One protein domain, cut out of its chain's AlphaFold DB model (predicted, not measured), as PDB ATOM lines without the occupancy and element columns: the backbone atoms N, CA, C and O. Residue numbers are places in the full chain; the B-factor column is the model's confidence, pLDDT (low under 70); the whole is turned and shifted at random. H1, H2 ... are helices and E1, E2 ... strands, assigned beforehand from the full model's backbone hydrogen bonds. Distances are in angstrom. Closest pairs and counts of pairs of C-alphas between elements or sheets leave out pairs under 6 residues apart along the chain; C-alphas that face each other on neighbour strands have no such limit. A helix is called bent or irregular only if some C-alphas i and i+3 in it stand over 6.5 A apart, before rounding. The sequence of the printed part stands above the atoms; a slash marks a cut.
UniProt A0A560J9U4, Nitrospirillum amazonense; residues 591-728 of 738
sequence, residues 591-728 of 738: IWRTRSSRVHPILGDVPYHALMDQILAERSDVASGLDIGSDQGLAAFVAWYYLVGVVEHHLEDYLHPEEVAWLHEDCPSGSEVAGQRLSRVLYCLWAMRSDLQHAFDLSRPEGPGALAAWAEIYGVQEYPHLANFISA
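What this domain is: This is residues 591 to 728 of the 738 residues of a protein of Nitrospirillum amazonense (UniProt A0A560J9U4). A short helix, H5, forms the middle of a compact helical body, with the long kinked helix H3 crossing it on one side and H7 crossing it on the other. H8 folds back on H7 as a helical hairpin, H4 packs on the start of H5, H6 makes a corner with its end, and H1 and H2 lie beyond H3, far from the middle, while a tiny hairpin of strands, E1 and E2, sits by the start of H3. The printed part has 138 residues, with two named strands followed by eight named helices, in the order E1, E2, H1 to H8; the sheet is E1 - E2, antiparallel, and the class is mostly helix. The whole is compact, with a radius of gyration of the C-alphas of 14.5 A, and rounded, spanning 39 by 29 by 28 A.

How they stand to each other: E1, residues 598 to 600, and E2, residues 604 to 606, are a hairpin of antiparallel neighbours at 138 degrees, with N 600 and O 604 2.9 A apart and N 606 and O 598 also 2.9 A apart, both within hydrogen-bond range. H1, residues 610 to 618, and H2, residues 620 to 623, touch only at the corner, and only just, with 3 pairs of C-alphas within 8 A; the closest are those of Leu 616 and Ala 623, 5.8 A apart. H3, residues 631 to 648, is close to H1 but not clearly touching it, about perpendicular at 85 degrees, with the closest C-alphas, those of Met 612 and Tyr 641, 7.7 A apart. The closest C-alphas of E1 and H3, those of His 600 and Asp 631, are 6.0 A apart. H4, residues 657 to 664, and E2 are near each other, with 5 pairs of C-alphas within 10 A. H5, residues 680 to 688, is the hub, touching five helices. H3 touches it with residues 635 to 643 alone, about perpendicular at 79 degrees; the closest C-alphas, those of Ala 639 and Cys 684, are 4.6 A apart. H4 touches H5 at a steep tilt of 64 degrees, the same way, with the C-alphas of Leu 663 and Arg 680 closest at 5.0 A. H6, residues 690 to 695, and H5 touch only at the corner, where the C-alphas of Trp 686 and Leu 692 are closest at 5.4 A. H7, residues 703 to 718, touches H5 with residues 707 to 711 alone, about perpendicular at 84 degrees; the C-alphas of Leu 682 and Ala 708 are closest at 7.0 A. H8, residues 720 to 726, and H7 are a helical hairpin at a shallow tilt of 31 degrees, opposite ways, with the C-alphas of Val 716 and Ala 723 closest at 4.9 A. H3 and H7 are apart. Every O i to N i+4 pair is within hydrogen-bond range in H1, H4, H5 and H6, against 12 of 14 in H3, 10 of 12 in H7 and 1 of 3 in H8, which has 2 of 4 O i to N i+3 pairs within range; H2 is too short for an O i to N i+4 pair.

Where its parts are: E1 begins at C-alpha 598, (9.131, 28.082, -26.590). H1 measures 12.5 A from first to last C-alpha, H3 23.9 A, H5 12.1 A and H7 19.5 A. H3 begins at C-alpha 631, (16.400, 30.382, -21.155), and has a kink of 44 degrees near residue 642; H7 has one of 51 degrees near residue 712. H3 and H7 are only just irregular, with C-alphas 643 and 646 6.8 A apart and C-alphas 713 and 716 6.6 A apart; H8 is irregular, with C-alphas 721 and 724 7.2 A apart. H8 ends at C-alpha 726, (-2.473, 36.028, -7.473).

The domain as a whole: The two C-alphas farthest apart, those of Glu 618 and Ala 674, are 42.0 A apart. The printed part has no cut. The link from H4 to H5, residues 665 to 679, is long. The mean pLDDT of the printed part is 79.0, and residues 591 to 597, 669 to 676 and 724 to 728 are under 70.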
ATOM      1  N   ILE A 591      -2.994  36.371 -35.571       55.00
ATOM      2  CA  ILE A 591      -1.766  36.633 -34.792       55.00
ATOM      3  C   ILE A 591      -1.693  35.696 -33.575       55.00
ATOM      4  O   ILE A 591      -0.629  35.166 -33.270       55.00
ATOM      5  N   TRP A 592      -2.829  35.421 -32.931       52.94
ATOM      6  CA  TRP A 592      -2.922  34.530 -31.771       52.94
ATOM      7  C   TRP A 592      -2.831  33.037 -32.131       52.94
ATOM      8  O   TRP A 592      -2.322  32.241 -31.344       52.94
ATOM      9  N   ARG A 593      -3.254  32.636 -33.341       47.94
ATOM     10  CA  ARG A 593      -3.145  31.242 -33.823       47.94
ATOM     11  C   ARG A 593      -1.740  30.830 -34.261       47.94
ATOM     12  O   ARG A 593      -1.478  29.637 -34.384       47.94
ATOM     13  N   THR A 594      -0.826  31.775 -34.477       50.78
ATOM     14  CA  THR A 594       0.594  31.489 -34.749       50.78
ATOM     15  C   THR A 594       1.388  31.414 -33.440       50.78
ATOM     16  O   THR A 594       2.350  32.146 -33.228       50.78
ATOM     17  N   ARG A 595       0.986  30.517 -32.528       54.69
ATOM     18  CA  ARG A 595       1.788  30.197 -31.339       54.69
ATOM     19  C   ARG A 595       3.075  29.504 -31.763       54.69
ATOM     20  O   ARG A 595       3.035  28.394 -32.288       54.69
ATOM     21  N   SER A 596       4.208  30.137 -31.490       58.84
ATOM     22  CA  SER A 596       5.485  29.432 -31.435       58.84
ATOM     23  C   SER A 596       5.733  29.131 -29.966       58.84
ATOM     24  O   SER A 596       6.208  30.000 -29.242       58.84
ATOM     25  N   SER A 597       5.351  27.943 -29.487       61.91
ATOM     26  CA  SER A 597       5.675  27.580 -28.107       61.91
ATOM     27  C   SER A 597       7.193  27.488 -27.970       61.91
ATOM     28  O   SER A 597       7.866  26.775 -28.719       61.91
ATOM     29  N   ARG A 598       7.747  28.254 -27.030       75.75
ATOM     30  CA  ARG A 598       9.131  28.082 -26.590       75.75
ATOM     31  C   ARG A 598       9.102  27.317 -25.278       75.75
ATOM     32  O   ARG A 598       8.387  27.701 -24.359       75.75
ATOM     33  N   VAL A 599       9.863  26.233 -25.203       76.19
ATOM     34  CA  VAL A 599       9.946  25.410 -23.995       76.19
ATOM     35  C   VAL A 599      10.997  26.018 -23.077       76.19
ATOM     36  O   VAL A 599      12.174  26.021 -23.424       76.19
ATOM     37  N   HIS A 600      10.583  26.522 -21.917       82.19
ATOM     38  CA  HIS A 600      11.489  26.979 -20.866       82.19
ATOM     39  C   HIS A 600      11.591  25.915 -19.756       82.19
ATOM     40  O   HIS A 600      10.551  25.393 -19.340       82.19
ATOM     41  N   PRO A 601      12.784  25.622 -19.198       75.12
ATOM     42  CA  PRO A 601      12.959  24.562 -18.203       75.12
ATOM     43  C   PRO A 601      12.055  24.681 -16.971       75.12
ATOM     44  O   PRO A 601      11.606  23.664 -16.459       75.12
ATOM     45  N   ILE A 602      11.759  25.899 -16.506       78.31
ATOM     46  CA  ILE A 602      10.937  26.125 -15.300       78.31
ATOM     47  C   ILE A 602       9.505  26.549 -15.644       78.31
ATOM     48  O   ILE A 602       8.573  26.199 -14.929       78.31
ATOM     49  N   LEU A 603       9.313  27.268 -16.754       81.50
ATOM     50  CA  LEU A 603       8.013  27.843 -17.126       81.50
ATOM     51  C   LEU A 603       7.216  26.921 -18.064       81.50
ATOM     52  O   LEU A 603       6.018  27.115 -18.223       81.50
ATOM     53  N   GLY A 604       7.827  25.883 -18.638       83.50
ATOM     54  CA  GLY A 604       7.160  24.983 -19.579       83.50
ATOM     55  C   GLY A 604       6.941  25.618 -20.945       83.50
ATOM     56  O   GLY A 604       7.748  26.432 -21.388       83.50
ATOM     57  N   ASP A 605       5.853  25.231 -21.611       84.25
ATOM     58  CA  ASP A 605       5.454  25.786 -22.906       84.25
ATOM     59  C   ASP A 605       5.005  27.239 -22.748       84.25
ATOM     60  O   ASP A 605       3.845  27.512 -22.451       84.25
ATOM     61  N   VAL A 606       5.929  28.179 -22.932       84.00
ATOM     62  CA  VAL A 606       5.646  29.611 -22.841       84.00
ATOM     63  C   VAL A 606       4.754  30.025 -24.020       84.00
ATOM     64  O   VAL A 606       5.125  29.760 -25.174       84.00
ATOM     65  N   PRO A 607       3.615  30.705 -23.777       83.31
ATOM     66  CA  PRO A 607       2.766  31.258 -24.825       83.31
ATOM     67  C   PRO A 607       3.436  32.485 -25.456       83.31
ATOM     68  O   PRO A 607       3.087  33.626 -25.189       83.31
ATOM     69  N   TYR A 608       4.429  32.236 -26.307       84.00
ATOM     70  CA  TYR A 608       5.180  33.266 -27.010       84.00
ATOM     71  C   TYR A 608       4.570  33.520 -28.399       84.00
ATOM     72  O   TYR A 608       4.364  32.587 -29.186       84.00
ATOM     73  N   HIS A 609       4.257  34.779 -28.712       85.62
ATOM     74  CA  HIS A 609       3.529  35.157 -29.930       85.62
ATOM     75  C   HIS A 609       4.103  36.413 -30.605       85.62
ATOM     76  O   HIS A 609       4.833  37.190 -29.997       85.62
ATOM     77  N   ALA A 610       3.743  36.649 -31.871       81.69
ATOM     78  CA  ALA A 610       4.368  37.683 -32.711       81.69
ATOM     79  C   ALA A 610       4.233  39.124 -32.174       81.69
ATOM     80  O   ALA A 610       5.076  39.970 -32.459       81.69
ATOM     81  N   LEU A 611       3.192  39.416 -31.383       85.00
ATOM     82  CA  LEU A 611       3.068  40.712 -30.700       85.00
ATOM     83  C   LEU A 611       4.201  40.933 -29.679       85.00
ATOM     84  O   LEU A 611       4.703  42.047 -29.581       85.00
ATOM     85  N   MET A 612       4.649  39.887 -28.978       89.94
ATOM     86  CA  MET A 612       5.794  39.987 -28.073       89.94
ATOM     87  C   MET A 612       7.087  40.312 -28.838       89.94
ATOM     88  O   MET A 612       7.847  41.170 -28.399       89.94
ATOM     89  N   ASP A 613       7.303  39.709 -30.015       86.19
ATOM     90  CA  ASP A 613       8.442  40.056 -30.884       86.19
ATOM     91  C   ASP A 613       8.381  41.516 -31.351       86.19
ATOM     92  O   ASP A 613       9.404  42.199 -31.404       86.19
ATOM     93  N   GLN A 614       7.184  42.012 -31.677       85.69
ATOM     94  CA  GLN A 614       7.003  43.399 -32.090       85.69
ATOM     95  C   GLN A 614       7.299  44.372 -30.942       85.69
ATOM     96  O   GLN A 614       8.022  45.345 -31.143       85.69
ATOM     97  N   ILE A 615       6.797  44.088 -29.736       87.31
ATOM     98  CA  ILE A 615       7.068  44.905 -28.547       87.31
ATOM     99  C   ILE A 615       8.563  44.915 -28.245       87.31
ATOM    100  O   ILE A 615       9.132  45.979 -28.034       87.31
ATOM    101  N   LEU A 616       9.224  43.760 -28.299       84.94
ATOM    102  CA  LEU A 616      10.665  43.663 -28.089       84.94
ATOM    103  C   LEU A 616      11.462  44.461 -29.141       84.94
ATOM    104  O   LEU A 616      12.447  45.113 -28.801       84.94
ATOM    105  N   ALA A 617      11.032  44.447 -30.406       84.69
ATOM    106  CA  ALA A 617      11.663  45.223 -31.475       84.69
ATOM    107  C   ALA A 617      11.474  46.742 -31.304       84.69
ATOM    108  O   ALA A 617      12.363  47.517 -31.659       84.69
ATOM    109  N   GLU A 618      10.333  47.174 -30.761       84.62
ATOM    110  CA  GLU A 618      10.035  48.584 -30.474       84.62
ATOM    111  C   GLU A 618      10.686  49.064 -29.158       84.62
ATOM    112  O   GLU A 618      11.027  50.241 -29.024       84.62
ATOM    113  N   ARG A 619      10.932  48.155 -28.206       86.31
ATOM    114  CA  ARG A 619      11.493  48.422 -26.871       86.31
ATOM    115  C   ARG A 619      12.966  48.057 -26.772       86.31
ATOM    116  O   ARG A 619      13.369  47.114 -26.091       86.31
ATOM    117  N   SER A 620      13.794  48.862 -27.439       80.50
ATOM    118  CA  SER A 620      15.256  48.693 -27.417       80.50
ATOM    119  C   SER A 620      15.867  48.739 -26.009       80.50
ATOM    120  O   SER A 620      16.881  48.088 -25.771       80.50
ATOM    121  N   ASP A 621      15.241  49.447 -25.065       79.31
ATOM    122  CA  ASP A 621      15.622  49.492 -23.652       79.31
ATOM    123  C   ASP A 621      15.482  48.121 -22.978       79.31
ATOM    124  O   ASP A 621      16.415  47.664 -22.322       79.31
ATOM    125  N   VAL A 622      14.371  47.427 -23.228       81.38
ATOM    126  CA  VAL A 622      14.103  46.074 -22.718       81.38
ATOM    127  C   VAL A 622      14.981  45.048 -23.436       81.38
ATOM    128  O   VAL A 622      15.622  44.215 -22.799       81.38
ATOM    129  N   ALA A 623      15.084  45.143 -24.764       82.19
ATOM    130  CA  ALA A 623      15.877  44.218 -25.571       82.19
ATOM    131  C   ALA A 623      17.385  44.291 -25.270       82.19
ATOM    132  O   ALA A 623      18.066  43.269 -25.284       82.19
ATOM    133  N   SER A 624      17.920  45.481 -24.969       75.62
ATOM    134  CA  SER A 624      19.357  45.676 -24.716       75.62
ATOM    135  C   SER A 624      19.884  44.952 -23.471       75.62
ATOM    136  O   SER A 624      21.090  44.721 -23.369       75.62
ATOM    137  N   GLY A 625      18.993  44.575 -22.548       74.06
ATOM    138  CA  GLY A 625      19.325  43.863 -21.314       74.06
ATOM    139  C   GLY A 625      19.007  42.366 -21.324       74.06
ATOM    140  O   GLY A 625      19.286  41.700 -20.329       74.06
ATOM    141  N   LEU A 626      18.421  41.825 -22.402       82.69
ATOM    142  CA  LEU A 626      17.854  40.473 -22.419       82.69
ATOM    143  C   LEU A 626      18.380  39.642 -23.596       82.69
ATOM    144  O   LEU A 626      18.100  39.933 -24.757       82.69
ATOM    145  N   ASP A 627      19.077  38.542 -23.303       83.25
ATOM    146  CA  ASP A 627      19.379  37.514 -24.306       83.25
ATOM    147  C   ASP A 627      18.198  36.544 -24.442       83.25
ATOM    148  O   ASP A 627      18.157  35.492 -23.803       83.25
ATOM    149  N   ILE A 628      17.225  36.892 -25.285       81.56
ATOM    150  CA  ILE A 628      16.014  36.088 -25.554       81.56
ATOM    151  C   ILE A 628      16.337  34.727 -26.206       81.56
ATOM    152  O   ILE A 628      15.470  33.855 -26.302       81.56
ATOM    153  N   GLY A 629      17.570  34.531 -26.689       81.19
ATOM    154  CA  GLY A 629      18.062  33.232 -27.150       81.19
ATOM    155  C   GLY A 629      18.414  32.281 -26.003       81.19
ATOM    156  O   GLY A 629      18.461  31.071 -26.217       81.19
ATOM    157  N   SER A 630      18.629  32.813 -24.799       84.81
ATOM    158  CA  SER A 630      18.867  32.048 -23.576       84.81
ATOM    159  C   SER A 630      17.570  31.794 -22.803       84.81
ATOM    160  O   SER A 630      16.647  32.611 -22.823       84.81
ATOM    161  N   ASP A 631      17.524  30.693 -22.048       78.50
ATOM    162  CA  ASP A 631      16.400  30.382 -21.155       78.50
ATOM    163  C   ASP A 631      16.157  31.510 -20.140       78.50
ATOM    164  O   ASP A 631      15.022  31.931 -19.917       78.50
ATOM    165  N   GLN A 632      17.238  32.063 -19.582       77.06
ATOM    166  CA  GLN A 632      17.176  33.130 -18.587       77.06
ATOM    167  C   GLN A 632      16.623  34.436 -19.169       77.06
ATOM    168  O   GLN A 632      15.774  35.069 -18.543       77.06
ATOM    169  N   GLY A 633      17.066  34.838 -20.363       81.81
ATOM    170  CA  GLY A 633      16.557  36.044 -21.011       81.81
ATOM    171  C   GLY A 633      15.123  35.880 -21.510       81.81
ATOM    172  O   GLY A 633      14.335  36.815 -21.381       81.81
ATOM    173  N   LEU A 634      14.739  34.687 -21.983       84.19
ATOM    174  CA  LEU A 634      13.344  34.379 -22.310       84.19
ATOM    175  C   LEU A 634      12.445  34.484 -21.069       84.19
ATOM    176  O   LEU A 634      11.406  35.134 -21.127       84.19
ATOM    177  N   ALA A 635      12.844  33.892 -19.940       82.00
ATOM    178  CA  ALA A 635      12.077  33.970 -18.698       82.00
ATOM    179  C   ALA A 635      11.966  35.404 -18.167       82.00
ATOM    180  O   ALA A 635      10.882  35.825 -17.767       82.00
ATOM    181  N   ALA A 636      13.061  36.166 -18.202       82.62
ATOM    182  CA  ALA A 636      13.073  37.559 -17.773       82.62
ATOM    183  C   ALA A 636      12.173  38.440 -18.654       82.62
ATOM    184  O   ALA A 636      11.446  39.286 -18.139       82.62
ATOM    185  N   PHE A 637      12.153  38.204 -19.967       88.62
ATOM    186  CA  PHE A 637      11.259  38.916 -20.873       88.62
ATOM    187  C   PHE A 637       9.790  38.552 -20.673       88.62
ATOM    188  O   PHE A 637       8.943  39.437 -20.658       88.62
ATOM    189  N   VAL A 638       9.476  37.270 -20.487       88.00
ATOM    190  CA  VAL A 638       8.105  36.811 -20.215       88.00
ATOM    191  C   VAL A 638       7.595  37.386 -18.895       88.00
ATOM    192  O   VAL A 638       6.456  37.847 -18.826       88.00
ATOM    193  N   ALA A 639       8.445  37.413 -17.866       86.88
ATOM    194  CA  ALA A 639       8.131  38.065 -16.604       86.88
ATOM    195  C   ALA A 639       7.890  39.566 -16.809       86.88
ATOM    196  O   ALA A 639       6.843  40.071 -16.421       86.88
ATOM    197  N   TRP A 640       8.788  40.268 -17.501       90.56
ATOM    198  CA  TRP A 640       8.597  41.683 -17.811       90.56
ATOM    199  C   TRP A 640       7.302  41.941 -18.591       90.56
ATOM    200  O   TRP A 640       6.546  42.844 -18.242       90.56
ATOM    201  N   TYR A 641       7.004  41.131 -19.608       91.31
ATOM    202  CA  TYR A 641       5.816  41.298 -20.437       91.31
ATOM    203  C   TYR A 641       4.541  41.223 -19.599       91.31
ATOM    204  O   TYR A 641       3.750  42.158 -19.628       91.31
ATOM    205  N   TYR A 642       4.347  40.161 -18.813       88.62
ATOM    206  CA  TYR A 642       3.105  40.000 -18.051       88.62
ATOM    207  C   TYR A 642       3.001  40.918 -16.827       88.62
ATOM    208  O   TYR A 642       1.888  41.252 -16.437       88.62
ATOM    209  N   LEU A 643       4.126  41.326 -16.226       84.44
ATOM    210  CA  LEU A 643       4.137  42.142 -15.002       84.44
ATOM    211  C   LEU A 643       4.195  43.653 -15.263       84.44
ATOM    212  O   LEU A 643       3.825  44.443 -14.396       84.44
ATOM    213  N   VAL A 644       4.716  44.056 -16.423       84.75
ATOM    214  CA  VAL A 644       4.974  45.461 -16.774       84.75
ATOM    215  C   VAL A 644       4.438  45.770 -18.167       84.75
ATOM    216  O   VAL A 644       3.630  46.683 -18.319       84.75
ATOM    217  N   GLY A 645       4.828  44.987 -19.176       86.31
ATOM    218  CA  GLY A 645       4.499  45.246 -20.579       86.31
ATOM    219  C   GLY A 645       2.997  45.272 -20.876       86.31
ATOM    220  O   GLY A 645       2.536  46.145 -21.605       86.31
ATOM    221  N   VAL A 646       2.211  44.367 -20.284       86.19
ATOM    222  CA  VAL A 646       0.752  44.311 -20.464       86.19
ATOM    223  C   VAL A 646       0.094  45.612 -20.013       86.19
ATOM    224  O   VAL A 646      -0.725  46.154 -20.747       86.19
ATOM    225  N   VAL A 647       0.478  46.145 -18.852       82.56
ATOM    226  CA  VAL A 647      -0.079  47.403 -18.330       82.56
ATOM    227  C   VAL A 647       0.448  48.600 -19.103       82.56
ATOM    228  O   VAL A 647      -0.312  49.484 -19.491       82.56
ATOM    229  N   GLU A 648       1.757  48.631 -19.355       82.56
ATOM    230  CA  GLU A 648       2.412  49.737 -20.049       82.56
ATOM    231  C   GLU A 648       1.848  49.943 -21.463       82.56
ATOM    232  O   GLU A 648       1.734  51.074 -21.935       82.56
ATOM    233  N   HIS A 649       1.449  48.856 -22.127       81.38
ATOM    234  CA  HIS A 649       0.877  48.881 -23.471       81.38
ATOM    235  C   HIS A 649      -0.659  48.791 -23.504       81.38
ATOM    236  O   HIS A 649      -1.222  48.717 -24.597       81.38
ATOM    237  N   HIS A 650      -1.335  48.834 -22.351       80.44
ATOM    238  CA  HIS A 650      -2.795  48.724 -22.226       80.44
ATOM    239  C   HIS A 650      -3.382  47.470 -22.911       80.44
ATOM    240  O   HIS A 650      -4.322  47.545 -23.710       80.44
ATOM    241  N   LEU A 651      -2.763  46.311 -22.667       84.44
ATOM    242  CA  LEU A 651      -3.093  45.020 -23.276       84.44
ATOM    243  C   LEU A 651      -3.965  44.123 -22.380       84.44
ATOM    244  O   LEU A 651      -4.192  42.965 -22.726       84.44
ATOM    245  N   GLU A 652      -4.457  44.622 -21.246       83.12
ATOM    246  CA  GLU A 652      -5.181  43.842 -20.234       83.12
ATOM    247  C   GLU A 652      -6.423  43.156 -20.821       83.12
ATOM    248  O   GLU A 652      -6.624  41.956 -20.630       83.12
ATOM    249  N   ASP A 653      -7.204  43.897 -21.611       79.38
ATOM    250  CA  ASP A 653      -8.416  43.402 -22.278       79.38
ATOM    251  C   ASP A 653      -8.117  42.478 -23.477       79.38
ATOM    252  O   ASP A 653      -9.031  41.904 -24.075       79.38
ATOM    253  N   TYR A 654      -6.840  42.341 -23.847       79.62
ATOM    254  CA  TYR A 654      -6.380  41.578 -25.006       79.62
ATOM    255  C   TYR A 654      -5.648  40.284 -24.635       79.62
ATOM    256  O   TYR A 654      -5.272  39.538 -25.541       79.62
ATOM    257  N   LEU A 655      -5.467  39.992 -23.341       82.38
ATOM    258  CA  LEU A 655      -4.908  38.722 -22.881       82.38
ATOM    259  C   LEU A 655      -5.847  37.563 -23.219       82.38
ATOM    260  O   LEU A 655      -7.024  37.552 -22.846       82.38
ATOM    261  N   HIS A 656      -5.325  36.547 -23.902       83.19
ATOM    262  CA  HIS A 656      -6.126  35.385 -24.248       83.19
ATOM    263  C   HIS A 656      -6.421  34.547 -22.986       83.19
ATOM    264  O   HIS A 656      -5.517  34.330 -22.175       83.19
ATOM    265  N   PRO A 657      -7.632  33.974 -22.820       79.44
ATOM    266  CA  PRO A 657      -7.973  33.161 -21.643       79.44
ATOM    267  C   PRO A 657      -7.004  32.005 -21.360       79.44
ATOM    268  O   PRO A 657      -6.823  31.604 -20.215       79.44
ATOM    269  N   GLU A 658      -6.360  31.470 -22.395       81.38
ATOM    270  CA  GLU A 658      -5.341  30.425 -22.246       81.38
ATOM    271  C   GLU A 658      -4.001  30.944 -21.706       81.38
ATOM    272  O   GLU A 658      -3.313  30.202 -21.019       81.38
ATOM    273  N   GLU A 659      -3.620  32.195 -21.980       85.81
ATOM    274  CA  GLU A 659      -2.441  32.812 -21.351       85.81
ATOM    275  C   GLU A 659      -2.705  33.077 -19.873       85.81
ATOM    276  O   GLU A 659      -1.862  32.812 -19.020       85.81
ATOM    277  N   VAL A 660      -3.923  33.529 -19.570       84.00
ATOM    278  CA  VAL A 660      -4.402  33.688 -18.197       84.00
ATOM    279  C   VAL A 660      -4.357  32.343 -17.471       84.00
ATOM    280  O   VAL A 660      -3.755  32.237 -16.405       84.00
ATOM    281  N   ALA A 661      -4.918  31.287 -18.065       83.88
ATOM    282  CA  ALA A 661      -4.858  29.938 -17.505       83.88
ATOM    283  C   ALA A 661      -3.411  29.450 -17.324       83.88
ATOM    284  O   ALA A 661      -3.074  28.901 -16.275       83.88
ATOM    285  N   TRP A 662      -2.537  29.719 -18.297       88.56
ATOM    286  CA  TRP A 662      -1.124  29.358 -18.238       88.56
ATOM    287  C   TRP A 662      -0.383  30.035 -17.076       88.56
ATOM    288  O   TRP A 662       0.431  29.387 -16.419       88.56
ATOM    289  N   LEU A 663      -0.681  31.304 -16.778       88.12
ATOM    290  CA  LEU A 663      -0.108  32.028 -15.636       88.12
ATOM    291  C   LEU A 663      -0.520  31.424 -14.281       88.12
ATOM    292  O   LEU A 663       0.254  31.475 -13.320       88.12
ATOM    293  N   HIS A 664      -1.717  30.833 -14.210       86.00
ATOM    294  CA  HIS A 664      -2.271  30.185 -13.015       86.00
ATOM    295  C   HIS A 664      -1.824  28.738 -12.801       86.00
ATOM    296  O   HIS A 664      -2.044  28.168 -11.729       86.00
ATOM    297  N   GLU A 665      -1.273  28.108 -13.826       86.88
ATOM    298  CA  GLU A 665      -0.754  26.751 -13.749       86.88
ATOM    299  C   GLU A 665       0.561  26.692 -12.960       86.88
ATOM    300  O   GLU A 665       1.270  27.685 -12.785       86.88
ATOM    301  N   ASP A 666       0.879  25.493 -12.476       86.25
ATOM    302  CA  ASP A 666       2.101  25.239 -11.719       86.25
ATOM    303  C   ASP A 666       3.325  25.199 -12.644       86.25
ATOM    304  O   ASP A 666       3.255  24.725 -13.784       86.25
ATOM    305  N   CYS A 667       4.472  25.653 -12.135       83.44
ATOM    306  CA  CYS A 667       5.747  25.521 -12.837       83.44
ATOM    307  C   CYS A 667       6.108  24.028 -13.030       83.44
ATOM    308  O   CYS A 667       6.201  23.304 -12.035       83.44
ATOM    309  N   PRO A 668       6.331  23.538 -14.271       70.19
ATOM    310  CA  PRO A 668       6.506  22.106 -14.552       70.19
ATOM    311  C   PRO A 668       7.779  21.450 -14.000       70.19
ATOM    312  O   PRO A 668       7.773  20.234 -13.807       70.19
ATOM    313  N   SER A 669       8.850  22.199 -13.719       60.34
ATOM    314  CA  SER A 669      10.106  21.622 -13.212       60.34
ATOM    315  C   SER A 669      10.697  22.472 -12.089       60.34
ATOM    316  O   SER A 669      10.966  23.654 -12.280       60.34
ATOM    317  N   GLY A 670      10.967  21.854 -10.933       55.88
ATOM    318  CA  GLY A 670      11.925  22.383  -9.952       55.88
ATOM    319  C   GLY A 670      11.390  23.212  -8.779       55.88
ATOM    320  O   GLY A 670      12.211  23.744  -8.044       55.88
ATOM    321  N   SER A 671      10.074  23.295  -8.545       49.91
ATOM    322  CA  SER A 671       9.516  23.971  -7.350       49.91
ATOM    323  C   SER A 671       8.830  23.041  -6.342       49.91
ATOM    324  O   SER A 671       8.218  23.517  -5.394       49.91
ATOM    325  N   GLU A 672       8.942  21.713  -6.487       50.28
ATOM    326  CA  GLU A 672       8.519  20.794  -5.421       50.28
ATOM    327  C   GLU A 672       9.590  20.747  -4.327       50.28
ATOM    328  O   GLU A 672      10.398  19.823  -4.241       50.28
ATOM    329  N   VAL A 673       9.575  21.753  -3.456       49.91
ATOM    330  CA  VAL A 673      10.208  21.663  -2.144       49.91
ATOM    331  C   VAL A 673       9.079  21.688  -1.114       49.91
ATOM    332  O   VAL A 673       8.355  22.665  -0.988       49.91
ATOM    333  N   ALA A 674       8.866  20.553  -0.440       50.38
ATOM    334  CA  ALA A 674       7.815  20.331   0.567       50.38
ATOM    335  C   ALA A 674       6.341  20.416   0.110       50.38
ATOM    336  O   ALA A 674       5.451  20.696   0.910       50.38
ATOM    337  N   GLY A 675       6.051  20.073  -1.149       57.56
ATOM    338  CA  GLY A 675       4.680  19.789  -1.600       57.56
ATOM    339  C   GLY A 675       3.811  21.012  -1.908       57.56
ATOM    340  O   GLY A 675       2.632  20.843  -2.218       57.56
ATOM    341  N   GLN A 676       4.371  22.223  -1.873       61.69
ATOM    342  CA  GLN A 676       3.703  23.427  -2.365       61.69
ATOM    343  C   GLN A 676       4.166  23.734  -3.786       61.69
ATOM    344  O   GLN A 676       5.361  23.794  -4.058       61.69
ATOM    345  N   ARG A 677       3.208  23.894  -4.702       72.88
ATOM    346  CA  ARG A 677       3.479  24.190  -6.110       72.88
ATOM    347  C   ARG A 677       3.395  25.691  -6.350       72.88
ATOM    348  O   ARG A 677       2.418  26.322  -5.954       72.88
ATOM    349  N   LEU A 678       4.426  26.245  -6.986       83.19
ATOM    350  CA  LEU A 678       4.502  27.661  -7.326       83.19
ATOM    351  C   LEU A 678       3.841  27.909  -8.688       83.19
ATOM    352  O   LEU A 678       4.212  27.275  -9.683       83.19
ATOM    353  N   SER A 679       2.892  28.846  -8.747       87.94
ATOM    354  CA  SER A 679       2.293  29.256 -10.020       87.94
ATOM    355  C   SER A 679       3.301  30.013 -10.886       87.94
ATOM    356  O   SER A 679       4.231  30.652 -10.382       87.94
ATOM    357  N   ARG A 680       3.118  29.970 -12.209       88.50
ATOM    358  CA  ARG A 680       4.018  30.660 -13.147       88.50
ATOM    359  C   ARG A 680       4.041  32.171 -12.931       88.50
ATOM    360  O   ARG A 680       5.111  32.764 -13.022       88.50
ATOM    361  N   VAL A 681       2.911  32.784 -12.567       89.50
ATOM    362  CA  VAL A 681       2.860  34.219 -12.233       89.50
ATOM    363  C   VAL A 681       3.718  34.570 -11.012       89.50
ATOM    364  O   VAL A 681       4.448  35.559 -11.052       89.50
ATOM    365  N   LEU A 682       3.713  33.743  -9.960       89.06
ATOM    366  CA  LEU A 682       4.536  33.980  -8.769       89.06
ATOM    367  C   LEU A 682       6.022  33.752  -9.052       89.06
ATOM    368  O   LEU A 682       6.861  34.516  -8.576       89.06
ATOM    369  N   TYR A 683       6.352  32.751  -9.873       88.31
ATOM    370  CA  TYR A 683       7.724  32.554 -10.332       88.31
ATOM    371  C   TYR A 683       8.219  33.743 -11.162       88.31
ATOM    372  O   TYR A 683       9.327  34.217 -10.930       88.31
ATOM    373  N   CYS A 684       7.403  34.263 -12.086       87.50
ATOM    374  CA  CYS A 684       7.734  35.471 -12.841       87.50
ATOM    375  C   CYS A 684       7.997  36.655 -11.902       87.50
ATOM    376  O   CYS A 684       8.991  37.356 -12.079       87.50
ATOM    377  N   LEU A 685       7.154  36.842 -10.880       87.75
ATOM    378  CA  LEU A 685       7.309  37.918  -9.899       87.75
ATOM    379  C   LEU A 685       8.645  37.819  -9.156       87.75
ATOM    380  O   LEU A 685       9.394  38.790  -9.079       87.75
ATOM    381  N   TRP A 686       8.963  36.625  -8.657       89.00
ATOM    382  CA  TRP A 686      10.217  36.337  -7.971       89.00
ATOM    383  C   TRP A 686      11.429  36.503  -8.890       89.00
ATOM    384  O   TRP A 686      12.383  37.198  -8.555       89.00
ATOM    385  N   ALA A 687      11.386  35.932 -10.092       82.81
ATOM    386  CA  ALA A 687      12.496  35.967 -11.043       82.81
ATOM    387  C   ALA A 687      12.837  37.392 -11.504       82.81
ATOM    388  O   ALA A 687      13.991  37.679 -11.822       82.81
ATOM    389  N   MET A 688      11.857  38.295 -11.509       83.00
ATOM    390  CA  MET A 688      12.055  39.680 -11.925       83.00
ATOM    391  C   MET A 688      12.552  40.590 -10.790       83.00
ATOM    392  O   MET A 688      13.047  41.685 -11.054       83.00
ATOM    393  N   ARG A 689      12.441  40.155  -9.529       83.44
ATOM    394  CA  ARG A 689      12.691  40.990  -8.353       83.44
ATOM    395  C   ARG A 689      13.787  40.451  -7.459       83.44
ATOM    396  O   ARG A 689      13.613  39.469  -6.742       83.44
ATOM    397  N   SER A 690      14.913  41.160  -7.455       81.69
ATOM    398  CA  SER A 690      16.048  40.791  -6.614       81.69
ATOM    399  C   SER A 690      15.690  40.793  -5.126       81.69
ATOM    400  O   SER A 690      16.112  39.894  -4.412       81.69
ATOM    401  N   ASP A 691      14.873  41.726  -4.639       81.12
ATOM    402  CA  ASP A 691      14.448  41.768  -3.239       81.12
ATOM    403  C   ASP A 691      13.626  40.530  -2.849       81.12
ATOM    404  O   ASP A 691      13.891  39.930  -1.807       81.12
ATOM    405  N   LEU A 692      12.723  40.072  -3.722       87.88
ATOM    406  CA  LEU A 692      11.977  38.828  -3.513       87.88
ATOM    407  C   LEU A 692      12.881  37.593  -3.597       87.88
ATOM    408  O   LEU A 692      12.679  36.650  -2.838       87.88
ATOM    409  N   GLN A 693      13.909  37.604  -4.451       85.75
ATOM    410  CA  GLN A 693      14.918  36.534  -4.500       85.75
ATOM    411  C   GLN A 693      15.712  36.419  -3.205       85.75
ATOM    412  O   GLN A 693      15.974  35.312  -2.742       85.75
ATOM    413  N   HIS A 694      16.076  37.554  -2.606       83.75
ATOM    414  CA  HIS A 694      16.780  37.575  -1.328       83.75
ATOM    415  C   HIS A 694      15.861  37.210  -0.156       83.75
ATOM    416  O   HIS A 694      16.308  36.551   0.781       83.75
ATOM    417  N   ALA A 695      14.598  37.643  -0.190       84.19
ATOM    418  CA  ALA A 695      13.635  37.405   0.883       84.19
ATOM    419  C   ALA A 695      13.070  35.976   0.877       84.19
ATOM    420  O   ALA A 695      12.823  35.408   1.942       84.19
ATOM    421  N   PHE A 696      12.883  35.388  -0.306       87.62
ATOM    422  CA  PHE A 696      12.211  34.106  -0.490       87.62
ATOM    423  C   PHE A 696      13.105  33.139  -1.268       87.62
ATOM    424  O   PHE A 696      13.118  33.109  -2.495       87.62
ATOM    425  N   ASP A 697      13.858  32.312  -0.547       85.12
ATOM    426  CA  ASP A 697      14.698  31.275  -1.146       85.12
ATOM    427  C   ASP A 697      13.833  30.092  -1.615       85.12
ATOM    428  O   ASP A 697      13.445  29.236  -0.817       85.12
ATOM    429  N   LEU A 698      13.533  30.035  -2.917       84.25
ATOM    430  CA  LEU A 698      12.701  28.977  -3.511       84.25
ATOM    431  C   LEU A 698      13.334  27.579  -3.448       84.25
ATOM    432  O   LEU A 698      12.646  26.597  -3.715       84.25
ATOM    433  N   SER A 699      14.619  27.462  -3.092       79.56
ATOM    434  CA  SER A 699      15.247  26.158  -2.858       79.56
ATOM    435  C   SER A 699      14.865  25.546  -1.504       79.56
ATOM    436  O   SER A 699      15.128  24.365  -1.265       79.56
ATOM    437  N   ARG A 700      14.226  26.327  -0.620       80.94
ATOM    438  CA  ARG A 700      13.777  25.883   0.702       80.94
ATOM    439  C   ARG A 700      12.295  25.493   0.715       80.94
ATOM    440  O   ARG A 700      11.505  26.130   0.022       80.94
ATOM    441  N   PRO A 701      11.902  24.517   1.556       76.56
ATOM    442  CA  PRO A 701      10.508  24.115   1.780       76.56
ATOM    443  C   PRO A 701       9.519  25.267   1.981       76.56
ATOM    444  O   PRO A 701       8.407  25.242   1.464       76.56
ATOM    445  N   GLU A 702       9.923  26.267   2.756       78.88
ATOM    446  CA  GLU A 702       9.094  27.395   3.170       78.88
ATOM    447  C   GLU A 702       9.053  28.548   2.155       78.88
ATOM    448  O   GLU A 702       8.156  29.386   2.219       78.88
ATOM    449  N   GLY A 703      10.002  28.595   1.213       83.56
ATOM    450  CA  GLY A 703      10.181  29.711   0.281       83.56
ATOM    451  C   GLY A 703       8.962  29.970  -0.611       83.56
ATOM    452  O   GLY A 703       8.453  31.093  -0.607       83.56
ATOM    453  N   PRO A 704       8.446  28.959  -1.339       85.06
ATOM    454  CA  PRO A 704       7.269  29.123  -2.193       85.06
ATOM    455  C   PRO A 704       6.024  29.590  -1.427       85.06
ATOM    456  O   PRO A 704       5.313  30.478  -1.894       85.06
ATOM    457  N   GLY A 705       5.784  29.037  -0.233       80.94
ATOM    458  CA  GLY A 705       4.643  29.401   0.609       80.94
ATOM    459  C   GLY A 705       4.735  30.811   1.173       80.94
ATOM    460  O   GLY A 705       3.749  31.545   1.166       80.94
ATOM    461  N   ALA A 706       5.928  31.212   1.614       83.19
ATOM    462  CA  ALA A 706       6.178  32.564   2.097       83.19
ATOM    463  C   ALA A 706       6.030  33.604   0.976       83.19
ATOM    464  O   ALA A 706       5.429  34.655   1.198       83.19
ATOM    465  N   LEU A 707       6.500  33.292  -0.238       87.31
ATOM    466  CA  LEU A 707       6.309  34.144  -1.410       87.31
ATOM    467  C   LEU A 707       4.826  34.269  -1.786       87.31
ATOM    468  O   LEU A 707       4.368  35.369  -2.078       87.31
ATOM    469  N   ALA A 708       4.072  33.167  -1.762       85.19
ATOM    470  CA  ALA A 708       2.636  33.186  -2.039       85.19
ATOM    471  C   ALA A 708       1.871  34.028  -1.002       85.19
ATOM    472  O   ALA A 708       1.094  34.902  -1.377       85.19
ATOM    473  N   ALA A 709       2.156  33.838   0.291       80.50
ATOM    474  CA  ALA A 709       1.557  34.630   1.365       80.50
ATOM    475  C   ALA A 709       1.913  36.123   1.252       80.50
ATOM    476  O   ALA A 709       1.052  36.988   1.407       80.50
ATOM    477  N   TRP A 710       3.171  36.442   0.931       90.25
ATOM    478  CA  TRP A 710       3.577  37.818   0.650       90.25
ATOM    479  C   TRP A 710       2.836  38.383  -0.566       90.25
ATOM    480  O   TRP A 710       2.374  39.522  -0.520       90.25
ATOM    481  N   ALA A 711       2.668  37.600  -1.634       84.69
ATOM    482  CA  ALA A 711       1.999  38.061  -2.841       84.69
ATOM    483  C   ALA A 711       0.515  38.373  -2.589       84.69
ATOM    484  O   ALA A 711       0.009  39.361  -3.112       84.69
ATOM    485  N   GLU A 712      -0.167  37.595  -1.748       79.81
ATOM    486  CA  GLU A 712      -1.562  37.856  -1.367       79.81
ATOM    487  C   GLU A 712      -1.728  39.126  -0.526       79.81
ATOM    488  O   GLU A 712      -2.702  39.858  -0.696       79.81
ATOM    489  N   ILE A 713      -0.779  39.408   0.370       74.44
ATOM    490  CA  ILE A 713      -0.864  40.552   1.291       74.44
ATOM    491  C   ILE A 713      -0.357  41.842   0.630       74.44
ATOM    492  O   ILE A 713      -0.992  42.892   0.744       74.44
ATOM    493  N   TYR A 714       0.780  41.760  -0.058       78.56
ATOM    494  CA  TYR A 714       1.525  42.902  -0.591       78.56
ATOM    495  C   TYR A 714       1.582  42.890  -2.121       78.56
ATOM    496  O   TYR A 714       1.363  43.921  -2.752       78.56
ATOM    497  N   GLY A 715       1.781  41.723  -2.740       78.12
ATOM    498  CA  GLY A 715       1.878  41.602  -4.200       78.12
ATOM    499  C   GLY A 715       0.631  42.081  -4.954       78.12
ATOM    500  O   GLY A 715       0.767  42.717  -5.992       78.12
ATOM    501  N   VAL A 716      -0.576  41.864  -4.420       75.44
ATOM    502  CA  VAL A 716      -1.835  42.381  -4.997       75.44
ATOM    503  C   VAL A 716      -1.911  43.912  -4.941       75.44
ATOM    504  O   VAL A 716      -2.489  44.528  -5.834       75.44
ATOM    505  N   GLN A 717      -1.316  44.540  -3.923       72.62
ATOM    506  CA  GLN A 717      -1.259  46.004  -3.818       72.62
ATOM    507  C   GLN A 717      -0.233  46.590  -4.789       72.62
ATOM    508  O   GLN A 717      -0.473  47.630  -5.397       72.62
ATOM    509  N   GLU A 718       0.904  45.913  -4.940       74.25
ATOM    510  CA  GLU A 718       1.994  46.346  -5.816       74.25
ATOM    511  C   GLU A 718       1.700  46.073  -7.300       74.25
ATOM    512  O   GLU A 718       2.109  46.852  -8.161       74.25
ATOM    513  N   TYR A 719       0.926  45.027  -7.604       78.44
ATOM    514  CA  TYR A 719       0.498  44.664  -8.956       78.44
ATOM    515  C   TYR A 719      -1.028  44.466  -9.027       78.44
ATOM    516  O   TYR A 719      -1.501  43.335  -9.164       78.44
ATOM    517  N   PRO A 720      -1.834  45.548  -8.996       73.69
ATOM    518  CA  PRO A 720      -3.298  45.444  -8.944       73.69
ATOM    519  C   PRO A 720      -3.917  44.723 -10.147       73.69
ATOM    520  O   PRO A 720      -4.894  43.991 -10.008       73.69
ATOM    521  N   HIS A 721      -3.320  44.859 -11.332       76.44
ATOM    522  CA  HIS A 721      -3.737  44.132 -12.537       76.44
ATOM    523  C   HIS A 721      -3.549  42.611 -12.400       76.44
ATOM    524  O   HIS A 721      -4.253  41.839 -13.046       76.44
ATOM    525  N   LEU A 722      -2.655  42.177 -11.505       74.12
ATOM    526  CA  LEU A 722      -2.417  40.776 -11.181       74.12
ATOM    527  C   LEU A 722      -3.301  40.266 -10.037       74.12
ATOM    528  O   LEU A 722      -3.208  39.092  -9.687       74.12
ATOM    529  N   ALA A 723      -4.191  41.089  -9.468       75.75
ATOM    530  CA  ALA A 723      -5.054  40.698  -8.348       75.75
ATOM    531  C   ALA A 723      -5.877  39.435  -8.651       75.75
ATOM    532  O   ALA A 723      -5.964  38.522  -7.824       75.75
ATOM    533  N   ASN A 724      -6.407  39.357  -9.876       66.19
ATOM    534  CA  ASN A 724      -7.154  38.202 -10.379       66.19
ATOM    535  C   ASN A 724      -6.267  36.964 -10.587       66.19
ATOM    536  O   ASN A 724      -6.770  35.845 -10.594       66.19
ATOM    537  N   PHE A 725      -4.954  37.166 -10.727       69.06
ATOM    538  CA  PHE A 725      -3.966  36.136 -11.026       69.06
ATOM    539  C   PHE A 725      -3.337  35.540  -9.757       69.06
ATOM    540  O   PHE A 725      -3.090  34.336  -9.681       69.06
ATOM    541  N   ILE A 726      -3.123  36.380  -8.741       69.62
ATOM    542  CA  ILE A 726      -2.473  36.028  -7.473       69.62
ATOM    543  C   ILE A 726      -3.464  35.371  -6.496       69.62
ATOM    544  O   ILE A 726      -3.115  34.402  -5.831       69.62
ATOM    545  N   SER A 727      -4.726  35.812  -6.463       58.56
ATOM    546  CA  SER A 727      -5.692  35.424  -5.414       58.56
ATOM    547  C   SER A 727      -6.403  34.073  -5.631       58.56
ATOM    548  O   SER A 727      -7.333  33.734  -4.902       58.56
ATOM    549  N   ALA A 728      -6.036  33.299  -6.659       50.28
ATOM    550  CA  ALA A 728      -6.881  32.209  -7.164       50.28
ATOM    551  C   ALA A 728      -6.583  30.798  -6.609       50.28
ATOM    552  O   ALA A 728      -7.262  29.854  -7.017       50.28
TER     553      ALA A 728